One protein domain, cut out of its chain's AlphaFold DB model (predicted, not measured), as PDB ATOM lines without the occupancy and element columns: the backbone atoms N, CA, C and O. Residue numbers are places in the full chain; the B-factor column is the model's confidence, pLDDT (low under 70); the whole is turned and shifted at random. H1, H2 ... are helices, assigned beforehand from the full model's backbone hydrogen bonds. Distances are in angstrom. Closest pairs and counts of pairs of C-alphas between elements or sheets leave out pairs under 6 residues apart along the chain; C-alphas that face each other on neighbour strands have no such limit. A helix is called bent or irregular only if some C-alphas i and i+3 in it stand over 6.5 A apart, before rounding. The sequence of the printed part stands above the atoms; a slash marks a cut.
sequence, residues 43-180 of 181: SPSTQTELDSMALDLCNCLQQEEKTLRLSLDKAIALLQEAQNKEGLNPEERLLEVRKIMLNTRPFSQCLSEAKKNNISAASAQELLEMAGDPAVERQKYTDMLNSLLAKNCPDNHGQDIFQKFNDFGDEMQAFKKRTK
ATOM      1  N   SER A  43     -54.923 -49.179 -56.605       90.69
ATOM      2  CA  SER A  43     -54.961 -50.302 -57.536       90.69
ATOM      3  C   SER A  43     -55.253 -51.622 -56.795       90.69
ATOM      4  O   SER A  43     -54.852 -51.790 -55.639       90.69
ATOM      5  N   PRO A  44     -55.933 -52.600 -57.427       94.00
ATOM      6  CA  PRO A  44     -56.206 -53.893 -56.792       94.00
ATOM      7  C   PRO A  44     -54.939 -54.616 -56.309       94.00
ATOM      8  O   PRO A  44     -54.963 -55.304 -55.287       94.00
ATOM      9  N   SER A  45     -53.818 -54.433 -57.018       91.81
ATOM     10  CA  SER A  45     -52.500 -54.911 -56.593       91.81
ATOM     11  C   SER A  45     -52.048 -54.243 -55.297       91.81
ATOM     12  O   SER A  45     -51.691 -54.950 -54.360       91.81
ATOM     13  N   THR A  46     -52.143 -52.915 -55.201       88.81
ATOM     14  CA  THR A  46     -51.802 -52.171 -53.980       88.81
ATOM     15  C   THR A  46     -52.679 -52.598 -52.806       88.81
ATOM     16  O   THR A  46     -52.169 -52.825 -51.714       88.81
ATOM     17  N   GLN A  47     -53.987 -52.775 -53.017       88.88
ATOM     18  CA  GLN A  47     -54.895 -53.249 -51.965       88.88
ATOM     19  C   GLN A  47     -54.503 -54.648 -51.458       88.88
ATOM     20  O   GLN A  47     -54.470 -54.880 -50.252       88.88
ATOM     21  N   THR A  48     -54.130 -55.557 -52.364       92.31
ATOM     22  CA  THR A  48     -53.682 -56.919 -52.015       92.31
ATOM     23  C   THR A  48     -52.355 -56.911 -51.248       92.31
ATOM     24  O   THR A  48     -52.185 -57.652 -50.277       92.31
ATOM     25  N   GLU A  49     -51.406 -56.067 -51.660       89.06
ATOM     26  CA  GLU A  49     -50.129 -55.886 -50.959       89.06
ATOM     27  C   GLU A  49     -50.331 -55.284 -49.559       89.06
ATOM     28  O   GLU A  49     -49.671 -55.701 -48.608       89.06
ATOM     29  N   LEU A  50     -51.274 -54.348 -49.407       88.44
ATOM     30  CA  LEU A  50     -51.636 -53.763 -48.113       88.44
ATOM     31  C   LEU A  50     -52.296 -54.773 -47.176       88.44
ATOM     32  O   LEU A  50     -51.944 -54.812 -45.999       88.44
ATOM     33  N   ASP A  51     -53.211 -55.602 -47.681       90.06
ATOM     34  CA  ASP A  51     -53.806 -56.691 -46.902       90.06
ATOM     35  C   ASP A  51     -52.732 -57.699 -46.450       90.06
ATOM     36  O   ASP A  51     -52.700 -58.097 -45.285       90.06
ATOM     37  N   SER A  52     -51.793 -58.046 -47.338       91.81
ATOM     38  CA  SER A  52     -50.674 -58.949 -47.012       91.81
ATOM     39  C   SER A  52     -49.734 -58.337 -45.967       91.81
ATOM     40  O   SER A  52     -49.378 -58.986 -44.985       91.81
ATOM     41  N   MET A  53     -49.397 -57.051 -46.116       91.25
ATOM     42  CA  MET A  53     -48.634 -56.297 -45.119       91.25
ATOM     43  C   MET A  53     -49.352 -56.278 -43.763       91.25
ATOM     44  O   MET A  53     -48.707 -56.443 -42.729       91.25
ATOM     45  N   ALA A  54     -50.667 -56.060 -43.753       89.25
ATOM     46  CA  ALA A  54     -51.460 -56.001 -42.531       89.25
ATOM     47  C   ALA A  54     -51.480 -57.346 -41.802       89.25
ATOM     48  O   ALA A  54     -51.348 -57.372 -40.581       89.25
ATOM     49  N   LEU A  55     -51.581 -58.452 -42.543       90.69
ATOM     50  CA  LEU A  55     -51.518 -59.800 -41.987       90.69
ATOM     51  C   LEU A  55     -50.141 -60.101 -41.373       90.69
ATOM     52  O   LEU A  55     -50.065 -60.568 -40.236       90.69
ATOM     53  N   ASP A  56     -49.052 -59.783 -42.077       90.12
ATOM     54  CA  ASP A  56     -47.684 -59.951 -41.565       90.12
ATOM     55  C   ASP A  56     -47.433 -59.103 -40.315       90.12
ATOM     56  O   ASP A  56     -46.886 -59.587 -39.318       90.12
ATOM     57  N   LEU A  57     -47.876 -57.843 -40.343       87.62
ATOM     58  CA  LEU A  57     -47.805 -56.950 -39.195       87.62
ATOM     59  C   LEU A  57     -48.603 -57.520 -38.021       87.62
ATOM     60  O   LEU A  57     -48.093 -57.553 -36.904       87.62
ATOM     61  N   CYS A  58     -49.818 -58.008 -38.270       88.25
ATOM     62  CA  CYS A  58     -50.671 -58.593 -37.247       88.25
ATOM     63  C   CYS A  58     -50.008 -59.792 -36.561       88.25
ATOM     64  O   CYS A  58     -49.897 -59.826 -35.334       88.25
ATOM     65  N   ASN A  59     -49.502 -60.735 -37.357       88.81
ATOM     66  CA  ASN A  59     -48.838 -61.938 -36.864       88.81
ATOM     67  C   ASN A  59     -47.594 -61.595 -36.035       88.81
ATOM     68  O   ASN A  59     -47.367 -62.183 -34.978       88.81
ATOM     69  N   CYS A  60     -46.800 -60.622 -36.487       88.81
ATOM     70  CA  CYS A  60     -45.622 -60.170 -35.755       88.81
ATOM     71  C   CYS A  60     -45.997 -59.484 -34.433       88.81
ATOM     72  O   CYS A  60     -45.447 -59.811 -33.382       88.81
ATOM     73  N   LEU A  61     -46.982 -58.578 -34.446       86.31
ATOM     74  CA  LEU A  61     -47.440 -57.891 -33.234       86.31
ATOM     75  C   LEU A  61     -48.034 -58.859 -32.208       86.31
ATOM     76  O   LEU A  61     -47.823 -58.667 -31.013       86.31
ATOM     77  N   GLN A  62     -48.719 -59.913 -32.651       86.44
ATOM     78  CA  GLN A  62     -49.251 -60.944 -31.762       86.44
ATOM     79  C   GLN A  62     -48.139 -61.696 -31.015       86.44
ATOM     80  O   GLN A  62     -48.267 -61.957 -29.820       86.44
ATOM     81  N   GLN A  63     -47.022 -62.007 -31.679       87.69
ATOM     82  CA  GLN A  63     -45.877 -62.668 -31.031       87.69
ATOM     83  C   GLN A  63     -45.255 -61.799 -29.931       87.69
ATOM     84  O   GLN A  63     -44.763 -62.309 -28.924       87.69
ATOM     85  N   GLU A  64     -45.327 -60.481 -30.103       87.19
ATOM     86  CA  GLU A  64     -44.705 -59.490 -29.227       87.19
ATOM     87  C   GLU A  64     -45.693 -58.848 -28.234       87.19
ATOM     88  O   GLU A  64     -45.294 -58.018 -27.408       87.19
ATOM     89  N   GLU A  65     -46.974 -59.244 -28.269       86.06
ATOM     90  CA  GLU A  65     -48.089 -58.566 -27.591       86.06
ATOM     91  C   GLU A  65     -47.781 -58.276 -26.128       86.06
ATOM     92  O   GLU A  65     -47.877 -57.135 -25.671       86.06
ATOM     93  N   LYS A  66     -47.388 -59.309 -25.380       87.00
ATOM     94  CA  LYS A  66     -47.173 -59.203 -23.937       87.00
ATOM     95  C   LYS A  66     -46.098 -58.167 -23.605       87.00
ATOM     96  O   LYS A  66     -46.281 -57.365 -22.689       87.00
ATOM     97  N   THR A  67     -44.986 -58.184 -24.335       86.69
ATOM     98  CA  THR A  67     -43.852 -57.277 -24.116       86.69
ATOM     99  C   THR A  67     -44.223 -55.846 -24.485       86.69
ATOM    100  O   THR A  67     -43.963 -54.921 -23.706       86.69
ATOM    101  N   LEU A  68     -44.861 -55.666 -25.645       86.31
ATOM    102  CA  LEU A  68     -45.277 -54.359 -26.145       86.31
ATOM    103  C   LEU A  68     -46.316 -53.727 -25.223       86.31
ATOM    104  O   LEU A  68     -46.127 -52.596 -24.778       86.31
ATOM    105  N   ARG A  69     -47.354 -54.481 -24.856       88.38
ATOM    106  CA  ARG A  69     -48.431 -54.014 -23.984       88.38
ATOM    107  C   ARG A  69     -47.917 -53.594 -22.613       88.38
ATOM    108  O   ARG A  69     -48.176 -52.472 -22.195       88.38
ATOM    109  N   LEU A  70     -47.121 -54.436 -21.948       90.06
ATOM    110  CA  LEU A  70     -46.548 -54.104 -20.635       90.06
ATOM    111  C   LEU A  70     -45.662 -52.854 -20.681       90.06
ATOM    112  O   LEU A  70     -45.666 -52.054 -19.745       90.06
ATOM    113  N   SER A  71     -44.890 -52.689 -21.756       88.25
ATOM    114  CA  SER A  71     -43.992 -51.542 -21.910       88.25
ATOM    115  C   SER A  71     -44.771 -50.254 -22.172       88.25
ATOM    116  O   SER A  71     -44.506 -49.245 -21.520       88.25
ATOM    117  N   LEU A  72     -45.761 -50.296 -23.068       87.38
ATOM    118  CA  LEU A  72     -46.624 -49.158 -23.388       87.38
ATOM    119  C   LEU A  72     -47.462 -48.732 -22.179       87.38
ATOM    120  O   LEU A  72     -47.450 -47.555 -21.827       87.38
ATOM    121  N   ASP A  73     -48.090 -49.680 -21.479       91.69
ATOM    122  CA  ASP A  73     -48.891 -49.401 -20.280       91.69
ATOM    123  C   ASP A  73     -48.048 -48.719 -19.194       91.69
ATOM    124  O   ASP A  73     -48.460 -47.721 -18.598       91.69
ATOM    125  N   LYS A  74     -46.823 -49.208 -18.970       92.25
ATOM    126  CA  LYS A  74     -45.906 -48.618 -17.990       92.25
ATOM    127  C   LYS A  74     -45.445 -47.219 -18.401       92.25
ATOM    128  O   LYS A  74     -45.336 -46.340 -17.548       92.25
ATOM    129  N   ALA A  75     -45.148 -47.013 -19.683       86.44
ATOM    130  CA  ALA A  75     -44.714 -45.719 -20.196       86.44
ATOM    131  C   ALA A  75     -45.831 -44.666 -20.100       86.44
ATOM    132  O   ALA A  75     -45.578 -43.565 -19.616       86.44
ATOM    133  N   ILE A  76     -47.060 -45.024 -20.487       88.06
ATOM    134  CA  ILE A  76     -48.249 -44.168 -20.371       88.06
ATOM    135  C   ILE A  76     -48.504 -43.800 -18.908       88.06
ATOM    136  O   ILE A  76     -48.602 -42.618 -18.585       88.06
ATOM    137  N   ALA A  77     -48.519 -44.782 -18.003       90.69
ATOM    138  CA  ALA A  77     -48.757 -44.532 -16.583       90.69
ATOM    139  C   ALA A  77     -47.724 -43.569 -15.971       90.69
ATOM    140  O   ALA A  77     -48.088 -42.691 -15.191       90.69
ATOM    141  N   LEU A  78     -46.443 -43.682 -16.352       89.31
ATOM    142  CA  LEU A  78     -45.400 -42.757 -15.897       89.31
ATOM    143  C   LEU A  78     -45.609 -41.331 -16.416       89.31
ATOM    144  O   LEU A  78     -45.399 -40.378 -15.668       89.31
ATOM    145  N   LEU A  79     -46.019 -41.174 -17.677       85.62
ATOM    146  CA  LEU A  79     -46.321 -39.861 -18.252       85.62
ATOM    147  C   LEU A  79     -47.530 -39.227 -17.562       85.62
ATOM    148  O   LEU A  79     -47.479 -38.048 -17.217       85.62
ATOM    149  N   GLN A  80     -48.578 -40.004 -17.301       88.75
ATOM    150  CA  GLN A  80     -49.769 -39.545 -16.587       88.75
ATOM    151  C   GLN A  80     -49.455 -39.192 -15.129       88.75
ATOM    152  O   GLN A  80     -49.887 -38.154 -14.631       88.75
ATOM    153  N   GLU A  81     -48.652 -39.996 -14.428       87.75
ATOM    154  CA  GLU A  81     -48.188 -39.665 -13.076       87.75
ATOM    155  C   GLU A  81     -47.402 -38.346 -13.076       87.75
ATOM    156  O   GLU A  81     -47.628 -37.475 -12.231       87.75
ATOM    157  N   ALA A  82     -46.506 -38.175 -14.050       84.31
ATOM    158  CA  ALA A  82     -45.693 -36.977 -14.185       84.31
ATOM    159  C   ALA A  82     -46.506 -35.733 -14.572       84.31
ATOM    160  O   ALA A  82     -46.098 -34.623 -14.245       84.31
ATOM    161  N   GLN A  83     -47.664 -35.902 -15.215       81.00
ATOM    162  CA  GLN A  83     -48.635 -34.835 -15.482       81.00
ATOM    163  C   GLN A  83     -49.502 -34.474 -14.263       81.00
ATOM    164  O   GLN A  83     -50.006 -33.358 -14.192       81.00
ATOM    165  N   ASN A  84     -49.644 -35.370 -13.284       82.69
ATOM    166  CA  ASN A  84     -50.526 -35.167 -12.128       82.69
ATOM    167  C   ASN A  84     -49.796 -34.763 -10.837       82.69
ATOM    168  O   ASN A  84     -50.433 -34.304  -9.892       82.69
ATOM    169  N   LYS A  85     -48.470 -34.923 -10.766       80.69
ATOM    170  CA  LYS A  85     -47.669 -34.506  -9.605       80.69
ATOM    171  C   LYS A  85     -46.946 -33.186  -9.866       80.69
ATOM    172  O   LYS A  85     -46.392 -32.969 -10.946       80.69
ATOM    173  N   GLU A  86     -46.938 -32.319  -8.861       69.25
ATOM    174  CA  GLU A  86     -46.091 -31.125  -8.811       69.25
ATOM    175  C   GLU A  86     -44.699 -31.507  -8.275       69.25
ATOM    176  O   GLU A  86     -44.580 -32.349  -7.384       69.25
ATOM    177  N   GLY A  87     -43.632 -30.928  -8.838       70.81
ATOM    178  CA  GLY A  87     -42.256 -31.115  -8.349       70.81
ATOM    179  C   GLY A  87     -41.484 -32.331  -8.884       70.81
ATOM    180  O   GLY A  87     -40.377 -32.589  -8.417       70.81
ATOM    181  N   LEU A  88     -42.012 -33.074  -9.863       75.00
ATOM    182  CA  LEU A  88     -41.228 -34.093 -10.575       75.00
ATOM    183  C   LEU A  88     -40.300 -33.452 -11.610       75.00
ATOM    184  O   LEU A  88     -40.745 -32.614 -12.390       75.00
ATOM    185  N   ASN A  89     -39.038 -33.895 -11.662       82.25
ATOM    186  CA  ASN A  89     -38.090 -33.474 -12.693       82.25
ATOM    187  C   ASN A  89     -38.496 -34.072 -14.057       82.25
ATOM    188  O   ASN A  89     -38.466 -35.300 -14.220       82.25
ATOM    189  N   PRO A  90     -38.848 -33.241 -15.055       79.62
ATOM    190  CA  PRO A  90     -39.272 -33.732 -16.358       79.62
ATOM    191  C   PRO A  90     -38.225 -34.574 -17.092       79.62
ATOM    192  O   PRO A  90     -38.572 -35.524 -17.795       79.62
ATOM    193  N   GLU A  91     -36.943 -34.252 -16.928       81.69
ATOM    194  CA  GLU A  91     -35.851 -34.939 -17.621       81.69
ATOM    195  C   GLU A  91     -35.651 -36.362 -17.096       81.69
ATOM    196  O   GLU A  91     -35.465 -37.296 -17.881       81.69
ATOM    197  N   GLU A  92     -35.757 -36.549 -15.779       84.69
ATOM    198  CA  GLU A  92     -35.674 -37.869 -15.145       84.69
ATOM    199  C   GLU A  92     -36.816 -38.773 -15.617       84.69
ATOM    200  O   GLU A  92     -36.583 -39.919 -16.013       84.69
ATOM    201  N   ARG A  93     -38.038 -38.230 -15.694       82.62
ATOM    202  CA  ARG A  93     -39.204 -38.971 -16.192       82.62
ATOM    203  C   ARG A  93     -39.080 -39.337 -17.665       82.62
ATOM    204  O   ARG A  93     -39.357 -40.478 -18.035       82.62
ATOM    205  N   LEU A  94     -38.581 -38.430 -18.504       80.06
ATOM    206  CA  LEU A  94     -38.296 -38.743 -19.907       80.06
ATOM    207  C   LEU A  94     -37.229 -39.829 -20.056       80.06
ATOM    208  O   LEU A  94     -37.328 -40.658 -20.963       80.06
ATOM    209  N   LEU A  95     -36.216 -39.846 -19.186       82.06
ATOM    210  CA  LEU A  95     -35.191 -40.883 -19.197       82.06
ATOM    211  C   LEU A  95     -35.767 -42.254 -18.817       82.06
ATOM    212  O   LEU A  95     -35.446 -43.249 -19.471       82.06
ATOM    213  N   GLU A  96     -36.622 -42.320 -17.796       85.38
ATOM    214  CA  GLU A  96     -37.323 -43.551 -17.409       85.38
ATOM    215  C   GLU A  96     -38.215 -44.076 -18.537       85.38
ATOM    216  O   GLU A  96     -38.122 -45.251 -18.904       85.38
ATOM    217  N   VAL A  97     -39.013 -43.194 -19.144       82.19
ATOM    218  CA  VAL A  97     -39.866 -43.542 -20.284       82.19
ATOM    219  C   VAL A  97     -39.018 -44.045 -21.452       82.19
ATOM    220  O   VAL A  97     -39.301 -45.111 -21.991       82.19
ATOM    221  N   ARG A  98     -37.917 -43.365 -21.805       79.88
ATOM    222  CA  ARG A  98     -37.002 -43.832 -22.864       79.88
ATOM    223  C   ARG A  98     -36.467 -45.235 -22.604       79.88
ATOM    224  O   ARG A  98     -36.423 -46.029 -23.537       79.88
ATOM    225  N   LYS A  99     -36.072 -45.551 -21.365       83.00
ATOM    226  CA  LYS A  99     -35.580 -46.892 -21.005       83.00
ATOM    227  C   LYS A  99     -36.651 -47.960 -21.221       83.00
ATOM    228  O   LYS A  99     -36.329 -49.032 -21.717       83.00
ATOM    229  N   ILE A 100     -37.905 -47.664 -20.886       82.00
ATOM    230  CA  ILE A 100     -39.033 -48.582 -21.103       82.00
ATOM    231  C   ILE A 100     -39.314 -48.754 -22.598       82.00
ATOM    232  O   ILE A 100     -39.482 -49.877 -23.063       82.00
ATOM    233  N   MET A 101     -39.279 -47.661 -23.362       80.19
ATOM    234  CA  MET A 101     -39.527 -47.679 -24.805       80.19
ATOM    235  C   MET A 101     -38.446 -48.419 -25.611       80.19
ATOM    236  O   MET A 101     -38.673 -48.756 -26.768       80.19
ATOM    237  N   LEU A 102     -37.298 -48.770 -25.021       78.50
ATOM    238  CA  LEU A 102     -36.359 -49.703 -25.663       78.50
ATOM    239  C   LEU A 102     -36.996 -51.080 -25.910       78.50
ATOM    240  O   LEU A 102     -36.656 -51.744 -26.891       78.50
ATOM    241  N   ASN A 103     -37.956 -51.479 -25.074       77.31
ATOM    242  CA  ASN A 103     -38.677 -52.743 -25.208       77.31
ATOM    243  C   ASN A 103     -39.782 -52.696 -26.273       77.31
ATOM    244  O   ASN A 103     -40.347 -53.734 -26.595       77.31
ATOM    245  N   THR A 104     -40.081 -51.525 -26.852       79.06
ATOM    246  CA  THR A 104     -41.026 -51.407 -27.974       79.06
ATOM    247  C   THR A 104     -40.334 -51.456 -29.334       79.06
ATOM    248  O   THR A 104     -40.978 -51.257 -30.361       79.06
ATOM    249  N   ARG A 105     -39.026 -51.740 -29.373       77.44
ATOM    250  CA  ARG A 105     -38.284 -51.988 -30.616       77.44
ATOM    251  C   ARG A 105     -38.953 -53.028 -31.533       77.44
ATOM    252  O   ARG A 105     -38.954 -52.768 -32.739       77.44
ATOM    253  N   PRO A 106     -39.546 -54.129 -31.022       81.25
ATOM    254  CA  PRO A 106     -40.216 -55.103 -31.876       81.25
ATOM    255  C   PRO A 106     -41.358 -54.504 -32.701       81.25
ATOM    256  O   PRO A 106     -41.478 -54.836 -33.869       81.25
ATOM    257  N   PHE A 107     -42.111 -53.529 -32.175       78.38
ATOM    258  CA  PHE A 107     -43.166 -52.844 -32.936       78.38
ATOM    259  C   PHE A 107     -42.615 -52.203 -34.222       78.38
ATOM    260  O   PHE A 107     -43.116 -52.444 -35.321       78.38
ATOM    261  N   SER A 108     -41.525 -51.437 -34.104       77.00
ATOM    262  CA  SER A 108     -40.873 -50.801 -35.257       77.00
ATOM    263  C   SER A 108     -40.259 -51.819 -36.222       77.00
ATOM    264  O   SER A 108     -40.180 -51.553 -37.422       77.00
ATOM    265  N   GLN A 109     -39.806 -52.970 -35.717       84.31
ATOM    266  CA  GLN A 109     -39.285 -54.057 -36.547       84.31
ATOM    267  C   GLN A 109     -40.409 -54.734 -37.330       84.31
ATOM    268  O   GLN A 109     -40.295 -54.819 -38.549       84.31
ATOM    269  N   CYS A 110     -41.515 -55.085 -36.672       84.81
ATOM    270  CA  CYS A 110     -42.695 -55.670 -37.304       84.81
ATOM    271  C   CYS A 110     -43.201 -54.808 -38.464       84.81
ATOM    272  O   CYS A 110     -43.390 -55.308 -39.570       84.81
ATOM    273  N   LEU A 111     -43.352 -53.495 -38.253       82.56
ATOM    274  CA  LEU A 111     -43.809 -52.587 -39.306       82.56
ATOM    275  C   LEU A 111     -42.811 -52.486 -40.471       82.56
ATOM    276  O   LEU A 111     -43.205 -52.495 -41.637       82.56
ATOM    277  N   SER A 112     -41.514 -52.393 -40.165       80.62
ATOM    278  CA  SER A 112     -40.458 -52.294 -41.180       80.62
ATOM    279  C   SER A 112     -40.360 -53.562 -42.031       80.62
ATOM    280  O   SER A 112     -40.250 -53.485 -43.256       80.62
ATOM    281  N   GLU A 113     -40.433 -54.730 -41.394       86.44
ATOM    282  CA  GLU A 113     -40.361 -56.026 -42.062       86.44
ATOM    283  C   GLU A 113     -41.617 -56.297 -42.888       86.44
ATOM    284  O   GLU A 113     -41.488 -56.598 -44.075       86.44
ATOM    285  N   ALA A 114     -42.811 -56.073 -42.330       86.31
ATOM    286  CA  ALA A 114     -44.068 -56.211 -43.060       86.31
ATOM    287  C   ALA A 114     -44.086 -55.329 -44.318       86.31
ATOM    288  O   ALA A 114     -44.400 -55.808 -45.409       86.31
ATOM    289  N   LYS A 115     -43.669 -54.059 -44.205       83.50
ATOM    290  CA  LYS A 115     -43.580 -53.151 -45.358       83.50
ATOM    291  C   LYS A 115     -42.566 -53.642 -46.388       83.50
ATOM    292  O   LYS A 115     -42.865 -53.667 -47.577       83.50
ATOM    293  N   LYS A 116     -41.363 -54.021 -45.951       85.56
ATOM    294  CA  LYS A 116     -40.280 -54.467 -46.841       85.56
ATOM    295  C   LYS A 116     -40.650 -55.731 -47.619       85.56
ATOM    296  O   LYS A 116     -40.214 -55.871 -48.761       85.56
ATOM    297  N   ASN A 117     -41.387 -56.642 -46.995       85.06
ATOM    298  CA  ASN A 117     -41.723 -57.932 -47.588       85.06
ATOM    299  C   ASN A 117     -42.898 -57.840 -48.566       85.06
ATOM    300  O   ASN A 117     -42.943 -58.624 -49.510       85.06
ATOM    301  N   ASN A 118     -43.813 -56.886 -48.359       86.44
ATOM    302  CA  ASN A 118     -45.096 -56.871 -49.062       86.44
ATOM    303  C   ASN A 118     -45.306 -55.665 -49.979       86.44
ATOM    304  O   ASN A 118     -46.027 -55.794 -50.960       86.44
ATOM    305  N   ILE A 119     -44.697 -54.507 -49.697       84.06
ATOM    306  CA  ILE A 119     -44.980 -53.274 -50.443       84.06
ATOM    307  C   ILE A 119     -43.951 -53.073 -51.554       84.06
ATOM    308  O   ILE A 119     -42.770 -52.806 -51.305       84.06
ATOM    309  N   SER A 120     -44.416 -53.152 -52.799       86.56
ATOM    310  CA  SER A 120     -43.611 -52.850 -53.976       86.56
ATOM    311  C   SER A 120     -43.331 -51.347 -54.113       86.56
ATOM    312  O   SER A 120     -43.968 -50.494 -53.492       86.56
ATOM    313  N   ALA A 121     -42.369 -50.988 -54.967       86.06
ATOM    314  CA  ALA A 121     -42.078 -49.581 -55.252       86.06
ATOM    315  C   ALA A 121     -43.260 -48.853 -55.924       86.06
ATOM    316  O   ALA A 121     -43.421 -47.655 -55.711       86.06
ATOM    317  N   ALA A 122     -44.078 -49.567 -56.708       82.19
ATOM    318  CA  ALA A 122     -45.263 -49.009 -57.356       82.19
ATOM    319  C   ALA A 122     -46.356 -48.696 -56.323       82.19
ATOM    320  O   ALA A 122     -46.808 -47.559 -56.242       82.19
ATOM    321  N   SER A 123     -46.674 -49.655 -55.452       82.62
ATOM    322  CA  SER A 123     -47.623 -49.456 -54.351       82.62
ATOM    323  C   SER A 123     -47.160 -48.375 -53.377       82.62
ATOM    324  O   SER A 123     -47.959 -47.570 -52.908       82.62
ATOM    325  N   ALA A 124     -45.854 -48.294 -53.094       82.44
ATOM    326  CA  ALA A 124     -45.299 -47.220 -52.276       82.44
ATOM    327  C   ALA A 124     -45.525 -45.834 -52.903       82.44
ATOM    328  O   ALA A 124     -45.800 -44.884 -52.174       82.44
ATOM    329  N   GLN A 125     -45.424 -45.721 -54.228       81.12
ATOM    330  CA  GLN A 125     -45.682 -44.477 -54.950       81.12
ATOM    331  C   GLN A 125     -47.176 -44.116 -54.934       81.12
ATOM    332  O   GLN A 125     -47.506 -42.974 -54.629       81.12
ATOM    333  N   GLU A 126     -48.073 -45.083 -55.155       79.06
ATOM    334  CA  GLU A 126     -49.527 -44.867 -55.044       79.06
ATOM    335  C   GLU A 126     -49.929 -44.383 -53.639       79.06
ATOM    336  O   GLU A 126     -50.728 -43.458 -53.491       79.06
ATOM    337  N   LEU A 127     -49.335 -44.960 -52.591       79.38
ATOM    338  CA  LEU A 127     -49.574 -44.547 -51.206       79.38
ATOM    339  C   LEU A 127     -49.086 -43.122 -50.917       79.38
ATOM    340  O   LEU A 127     -49.752 -42.391 -50.186       79.38
ATOM    341  N   LEU A 128     -47.944 -42.721 -51.489       77.06
ATOM    342  CA  LEU A 128     -47.424 -41.354 -51.374       77.06
ATOM    343  C   LEU A 128     -48.337 -40.344 -52.073       77.06
ATOM    344  O   LEU A 128     -48.599 -39.271 -51.537       77.06
ATOM    345  N   GLU A 129     -48.850 -40.691 -53.249       78.94
ATOM    346  CA  GLU A 129     -49.782 -39.844 -53.998       78.94
ATOM    347  C   GLU A 129     -51.128 -39.703 -53.275       78.94
ATOM    348  O   GLU A 129     -51.716 -38.622 -53.256       78.94
ATOM    349  N   MET A 130     -51.585 -40.768 -52.609       74.19
ATOM    350  CA  MET A 130     -52.791 -40.757 -51.779       74.19
ATOM    351  C   MET A 130     -52.620 -39.950 -50.481       74.19
ATOM    352  O   MET A 130     -53.595 -39.361 -50.003       74.19
ATOM    353  N   ALA A 131     -51.423 -39.935 -49.887       67.12
ATOM    354  CA  ALA A 131     -51.150 -39.247 -48.624       67.12
ATOM    355  C   ALA A 131     -51.392 -37.730 -48.706       67.12
ATOM    356  O   ALA A 131     -51.876 -37.141 -47.740       67.12
ATOM    357  N   GLY A 132     -51.156 -37.121 -49.872       67.31
ATOM    358  CA  GLY A 132     -51.475 -35.718 -50.121       67.31
ATOM    359  C   GLY A 132     -50.663 -34.758 -49.245       67.31
ATOM    360  O   GLY A 132     -49.436 -34.743 -49.317       67.31
ATOM    361  N   ASP A 133     -51.349 -33.917 -48.466       64.88
ATOM    362  CA  ASP A 133     -50.719 -32.908 -47.608       64.88
ATOM    363  C   ASP A 133     -49.931 -33.566 -46.444       64.88
ATOM    364  O   ASP A 133     -50.512 -34.308 -45.640       64.88
ATOM    365  N   PRO A 134     -48.623 -33.264 -46.293       58.19
ATOM    366  CA  PRO A 134     -47.792 -33.760 -45.192       58.19
ATOM    367  C   PRO A 134     -48.350 -33.497 -43.782       58.19
ATOM    368  O   PRO A 134     -47.999 -34.209 -42.838       58.19
ATOM    369  N   ALA A 135     -49.201 -32.480 -43.605       58.62
ATOM    370  CA  ALA A 135     -49.825 -32.154 -42.323       58.62
ATOM    371  C   ALA A 135     -50.882 -33.185 -41.883       58.62
ATOM    372  O   ALA A 135     -51.063 -33.393 -40.681       58.62
ATOM    373  N   VAL A 136     -51.540 -33.862 -42.833       59.91
ATOM    374  CA  VAL A 136     -52.585 -34.876 -42.576       59.91
ATOM    375  C   VAL A 136     -52.123 -36.305 -42.866       59.91
ATOM    376  O   VAL A 136     -52.766 -37.258 -42.423       59.91
ATOM    377  N   GLU A 137     -50.975 -36.466 -43.534       66.00
ATOM    378  CA  GLU A 137     -50.357 -37.754 -43.876       66.00
ATOM    379  C   GLU A 137     -50.274 -38.704 -42.673       66.00
ATOM    380  O   GLU A 137     -50.609 -39.883 -42.788       66.00
ATOM    381  N   ARG A 138     -49.898 -38.197 -41.490       63.00
ATOM    382  CA  ARG A 138     -49.799 -39.024 -40.277       63.00
ATOM    383  C   ARG A 138     -51.149 -39.591 -39.853       63.00
ATOM    384  O   ARG A 138     -51.236 -40.786 -39.594       63.00
ATOM    385  N   GLN A 139     -52.170 -38.740 -39.752       69.88
ATOM    386  CA  GLN A 139     -53.500 -39.163 -39.318       69.88
ATOM    387  C   GLN A 139     -54.070 -40.177 -40.311       69.88
ATOM    388  O   GLN A 139     -54.502 -41.256 -39.922       69.88
ATOM    389  N   LYS A 140     -53.936 -39.881 -41.606       72.50
ATOM    390  CA  LYS A 140     -54.376 -40.757 -42.690       72.50
ATOM    391  C   LYS A 140     -53.667 -42.112 -42.677       72.50
ATOM    392  O   LYS A 140     -54.304 -43.144 -42.861       72.50
ATOM    393  N   TYR A 141     -52.357 -42.125 -42.427       72.19
ATOM    394  CA  TYR A 141     -51.580 -43.358 -42.320       72.19
ATOM    395  C   TYR A 141     -51.980 -44.187 -41.093       72.19
ATOM    396  O   TYR A 141     -52.129 -45.405 -41.198       72.19
ATOM    397  N   THR A 142     -52.195 -43.535 -39.947       74.88
ATOM    398  CA  THR A 142     -52.701 -44.176 -38.728       74.88
ATOM    399  C   THR A 142     -54.080 -44.794 -38.955       74.88
ATOM    400  O   THR A 142     -54.281 -45.960 -38.625       74.88
ATOM    401  N   ASP A 143     -55.001 -44.057 -39.569       77.69
ATOM    402  CA  ASP A 143     -56.362 -44.520 -39.849       77.69
ATOM    403  C   ASP A 143     -56.379 -45.671 -40.868       77.69
ATOM    404  O   ASP A 143     -57.108 -46.648 -40.695       77.69
ATOM    405  N   MET A 144     -55.509 -45.616 -41.882       80.25
ATOM    406  CA  MET A 144     -55.342 -46.695 -42.859       80.25
ATOM    407  C   MET A 144     -54.821 -47.969 -42.194       80.25
ATOM    408  O   MET A 144     -55.375 -49.045 -42.410       80.25
ATOM    409  N   LEU A 145     -53.774 -47.864 -41.370       80.31
ATOM    410  CA  LEU A 145     -53.243 -49.016 -40.643       80.31
ATOM    411  C   LEU A 145     -54.267 -49.585 -39.659       80.31
ATOM    412  O   LEU A 145     -54.401 -50.802 -39.581       80.31
ATOM    413  N   ASN A 146     -55.027 -48.735 -38.967       79.25
ATOM    414  CA  ASN A 146     -56.120 -49.166 -38.097       79.25
ATOM    415  C   ASN A 146     -57.190 -49.949 -38.866       79.25
ATOM    416  O   ASN A 146     -57.567 -51.036 -38.438       79.25
ATOM    417  N   SER A 147     -57.643 -49.434 -40.013       83.44
ATOM    418  CA  SER A 147     -58.636 -50.107 -40.859       83.44
ATOM    419  C   SER A 147     -58.115 -51.447 -41.396       83.44
ATOM    420  O   SER A 147     -58.793 -52.473 -41.314       83.44
ATOM    421  N   LEU A 148     -56.866 -51.472 -41.865       85.50
ATOM    422  CA  LEU A 148     -56.206 -52.680 -42.357       85.50
ATOM    423  C   LEU A 148     -56.023 -53.741 -41.266       85.50
ATOM    424  O   LEU A 148     -56.281 -54.917 -41.522       85.50
ATOM    425  N   LEU A 149     -55.600 -53.348 -40.064       85.12
ATOM    426  CA  LEU A 149     -55.457 -54.263 -38.931       85.12
ATOM    427  C   LEU A 149     -56.823 -54.769 -38.461       85.12
ATOM    428  O   LEU A 149     -56.967 -55.968 -38.259       85.12
ATOM    429  N   ALA A 150     -57.839 -53.908 -38.372       83.88
ATOM    430  CA  ALA A 150     -59.199 -54.321 -38.015       83.88
ATOM    431  C   ALA A 150     -59.786 -55.333 -39.014       83.88
ATOM    432  O   ALA A 150     -60.512 -56.247 -38.629       83.88
ATOM    433  N   LYS A 151     -59.454 -55.200 -40.303       84.62
ATOM    434  CA  LYS A 151     -59.870 -56.143 -41.348       84.62
ATOM    435  C   LYS A 151     -59.107 -57.473 -41.291       84.62
ATOM    436  O   LYS A 151     -59.702 -58.517 -41.543       84.62
ATOM    437  N   ASN A 152     -57.801 -57.435 -41.021       83.81
ATOM    438  CA  ASN A 152     -56.901 -58.576 -41.236       83.81
ATOM    439  C   ASN A 152     -56.425 -59.267 -39.938       83.81
ATOM    440  O   ASN A 152     -55.769 -60.304 -40.018       83.81
ATOM    441  N   CYS A 153     -56.760 -58.743 -38.752       83.12
ATOM    442  CA  CYS A 153     -56.447 -59.353 -37.456       83.12
ATOM    443  C   CYS A 153     -57.662 -60.070 -36.841       83.12
ATOM    444  O   CYS A 153     -58.600 -59.395 -36.424       83.12
ATOM    445  N   PRO A 154     -57.645 -61.407 -36.682       67.69
ATOM    446  CA  PRO A 154     -58.812 -62.169 -36.219       67.69
ATOM    447  C   PRO A 154     -59.215 -61.922 -34.751       67.69
ATOM    448  O   PRO A 154     -60.375 -62.129 -34.411       67.69
ATOM    449  N   ASP A 155     -58.298 -61.438 -33.907       73.69
ATOM    450  CA  ASP A 155     -58.506 -61.296 -32.455       73.69
ATOM    451  C   ASP A 155     -58.287 -59.856 -31.938       73.69
ATOM    452  O   ASP A 155     -58.116 -59.634 -30.742       73.69
ATOM    453  N   ASN A 156     -58.235 -58.856 -32.828       67.44
ATOM    454  CA  ASN A 156     -57.950 -57.437 -32.525       67.44
ATOM    455  C   ASN A 156     -56.609 -57.130 -31.817       67.44
ATOM    456  O   ASN A 156     -56.274 -55.958 -31.669       67.44
ATOM    457  N   HIS A 157     -55.787 -58.121 -31.450       71.44
ATOM    458  CA  HIS A 157     -54.508 -57.897 -30.752       71.44
ATOM    459  C   HIS A 157     -53.585 -56.897 -31.470       71.44
ATOM    460  O   HIS A 157     -52.996 -56.023 -30.834       71.44
ATOM    461  N   GLY A 158     -53.481 -56.983 -32.802       72.31
ATOM    462  CA  GLY A 158     -52.692 -56.034 -33.595       72.31
ATOM    463  C   GLY A 158     -53.243 -54.605 -33.533       72.31
ATOM    464  O   GLY A 158     -52.466 -53.659 -33.388       72.31
ATOM    465  N   GLN A 159     -54.570 -54.452 -33.573       74.81
ATOM    466  CA  GLN A 159     -55.246 -53.159 -33.458       74.81
ATOM    467  C   GLN A 159     -55.067 -52.558 -32.056       74.81
ATOM    468  O   GLN A 159     -54.707 -51.390 -31.939       74.81
ATOM    469  N   ASP A 160     -55.228 -53.355 -30.999       82.44
ATOM    470  CA  ASP A 160     -55.082 -52.908 -29.608       82.44
ATOM    471  C   ASP A 160     -53.658 -52.420 -29.302       82.44
ATOM    472  O   ASP A 160     -53.465 -51.385 -28.658       82.44
ATOM    473  N   ILE A 161     -52.636 -53.148 -29.767       79.94
ATOM    474  CA  ILE A 161     -51.230 -52.750 -29.591       79.94
ATOM    475  C   ILE A 161     -50.936 -51.469 -30.371       79.94
ATOM    476  O   ILE A 161     -50.269 -50.569 -29.854       79.94
ATOM    477  N   PHE A 162     -51.424 -51.381 -31.609       79.94
ATOM    478  CA  PHE A 162     -51.237 -50.201 -32.441       79.94
ATOM    479  C   PHE A 162     -51.918 -48.971 -31.831       79.94
ATOM    480  O   PHE A 162     -51.293 -47.912 -31.735       79.94
ATOM    481  N   GLN A 163     -53.141 -49.118 -31.316       80.81
ATOM    482  CA  GLN A 163     -53.841 -48.048 -30.615       80.81
ATOM    483  C   GLN A 163     -53.075 -47.596 -29.366       80.81
ATOM    484  O   GLN A 163     -52.827 -46.405 -29.211       80.81
ATOM    485  N   LYS A 164     -52.579 -48.525 -28.538       82.44
ATOM    486  CA  LYS A 164     -51.740 -48.180 -27.373       82.44
ATOM    487  C   LYS A 164     -50.473 -47.418 -27.748       82.44
ATOM    488  O   LYS A 164     -50.011 -46.567 -26.988       82.44
ATOM    489  N   PHE A 165     -49.881 -47.727 -28.899       80.94
ATOM    490  CA  PHE A 165     -48.722 -46.995 -29.398       80.94
ATOM    491  C   PHE A 165     -49.084 -45.550 -29.780       80.94
ATOM    492  O   PHE A 165     -48.308 -44.632 -29.500       80.94
ATOM    493  N   ASN A 166     -50.270 -45.332 -30.360       78.56
ATOM    494  CA  ASN A 166     -50.799 -43.991 -30.626       78.56
ATOM    495  C   ASN A 166     -51.092 -43.228 -29.325       78.56
ATOM    496  O   ASN A 166     -50.594 -42.113 -29.175       78.56
ATOM    497  N   ASP A 167     -51.773 -43.856 -28.362       81.69
ATOM    498  CA  ASP A 167     -52.089 -43.264 -27.052       81.69
ATOM    499  C   ASP A 167     -50.814 -42.815 -26.317       81.69
ATOM    500  O   ASP A 167     -50.732 -41.711 -25.777       81.69
ATOM    501  N   PHE A 168     -49.761 -43.641 -26.350       81.06
ATOM    502  CA  PHE A 168     -48.443 -43.264 -25.834       81.06
ATOM    503  C   PHE A 168     -47.880 -42.012 -26.525       81.06
ATOM    504  O   PHE A 168     -47.293 -41.146 -25.869       81.06
ATOM    505  N   GLY A 169     -48.029 -41.917 -27.849       77.19
ATOM    506  CA  GLY A 169     -47.608 -40.755 -28.624       77.19
ATOM    507  C   GLY A 169     -48.304 -39.469 -28.174       77.19
ATOM    508  O   GLY A 169     -47.636 -38.441 -28.027       77.19
ATOM    509  N   ASP A 170     -49.604 -39.541 -27.906       78.94
ATOM    510  CA  ASP A 170     -50.409 -38.405 -27.447       78.94
ATOM    511  C   ASP A 170     -50.033 -37.984 -26.023       78.94
ATOM    512  O   ASP A 170     -49.773 -36.804 -25.770       78.94
ATOM    513  N   GLU A 171     -49.866 -38.946 -25.114       78.75
ATOM    514  CA  GLU A 171     -49.411 -38.700 -23.740       78.75
ATOM    515  C   GLU A 171     -48.006 -38.081 -23.697       78.75
ATOM    516  O   GLU A 171     -47.734 -37.144 -22.943       78.75
ATOM    517  N   MET A 172     -47.098 -38.544 -24.561       80.25
ATOM    518  CA  MET A 172     -45.756 -37.972 -24.687       80.25
ATOM    519  C   MET A 172     -45.807 -36.515 -25.171       80.25
ATOM    520  O   MET A 172     -44.993 -35.686 -24.752       80.25
ATOM    521  N   GLN A 173     -46.747 -36.178 -26.058       78.12
ATOM    522  CA  GLN A 173     -46.944 -34.801 -26.506       78.12
ATOM    523  C   GLN A 173     -47.559 -33.919 -25.421       78.12
ATOM    524  O   GLN A 173     -47.078 -32.799 -25.226       78.12
ATOM    525  N   ALA A 174     -48.579 -34.407 -24.712       79.38
ATOM    526  CA  ALA A 174     -49.202 -33.703 -23.595       79.38
ATOM    527  C   ALA A 174     -48.166 -33.377 -22.510       79.38
ATOM    528  O   ALA A 174     -48.004 -32.216 -22.124       79.38
ATOM    529  N   PHE A 175     -47.359 -34.371 -22.131       78.38
ATOM    530  CA  PHE A 175     -46.257 -34.201 -21.195       78.38
ATOM    531  C   PHE A 175     -45.254 -33.128 -21.657       78.38
ATOM    532  O   PHE A 175     -44.959 -32.196 -20.912       78.38
ATOM    533  N   LYS A 176     -44.778 -33.191 -22.913       76.50
ATOM    534  CA  LYS A 176     -43.839 -32.195 -23.471       76.50
ATOM    535  C   LYS A 176     -44.406 -30.773 -23.528       76.50
ATOM    536  O   LYS A 176     -43.616 -29.830 -23.533       76.50
ATOM    537  N   LYS A 177     -45.728 -30.606 -23.662       79.44
ATOM    538  CA  LYS A 177     -46.381 -29.287 -23.646       79.44
ATOM    539  C   LYS A 177     -46.357 -28.703 -22.234       79.44
ATOM    540  O   LYS A 177     -45.820 -27.615 -22.071       79.44
ATOM    541  N   ARG A 178     -46.797 -29.473 -21.231       74.50
ATOM    542  CA  ARG A 178     -46.799 -29.060 -19.815       74.50
ATOM    543  C   ARG A 178     -45.417 -28.642 -19.313       74.50
ATOM    544  O   ARG A 178     -45.303 -27.714 -18.536       74.50
ATOM    545  N   THR A 179     -44.357 -29.331 -19.732       69.94
ATOM    546  CA  THR A 179     -42.996 -29.088 -19.215       69.94
ATOM    547  C   THR A 179     -42.249 -27.964 -19.939       69.94
ATOM    548  O   THR A 179     -41.083 -27.721 -19.638       69.94
ATOM    549  N   LYS A 180     -42.855 -27.362 -20.972       62.25
ATOM    550  CA  LYS A 180     -42.336 -26.174 -21.675       62.25
ATOM    551  C   LYS A 180     -43.012 -24.877 -21.214       62.25
ATOM    552  O   LYS A 180     -42.563 -23.812 -21.633       62.25
TER     553      LYS A 180
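Overview. This is residues 43 to 180 of the 181 residues of an uncharacterized protein of Saprospira grandis (strain Lewin) (UniProt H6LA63). What shape? The helical hairpin H1 and H2 bends into a wide V; H5 packs on arm H1b, and the end of H4 packs on arm H1a. How large? The 138 printed residues, with helices H1 to H5, class all helix, span 55 by 34 by 20 A, only just compact, close to loose, radius of gyration of the C-alphas 16.8 A.

Along the chain. Where is each? H1, residues 44 to 84, starts at C-alpha (-56.206, -53.893, -56.792); H2 is 90 to 118, H3 121 to 131, H4 134 to 152, H5 157 to 178. Which bend? Each one helix by hydrogen bonds, H1 is bent between H1a, to 63, and H1b, from 66, these C-alphas 8.0 A apart, and H2 between H2a, to 103, and H2b, from 106, 7.2 A. H4 is irregular, C-alphas 135 and 138 being 7.2 A apart.

Arrangement. What touches? H1b touches H5, closest C-alphas Ile 76 and Phe 168, 5.5 A. Which backbones are complete? H1a, H1b, H2b, H3 and H5 have every O i to N i+4 pair within hydrogen-bond range, H2a 9 of 10, H4 13 of 15.

Size, cuts and confidence. Any cut? The printed part has no cut. Low confidence? Residues 131 to 139, among others, have pLDDT under 70.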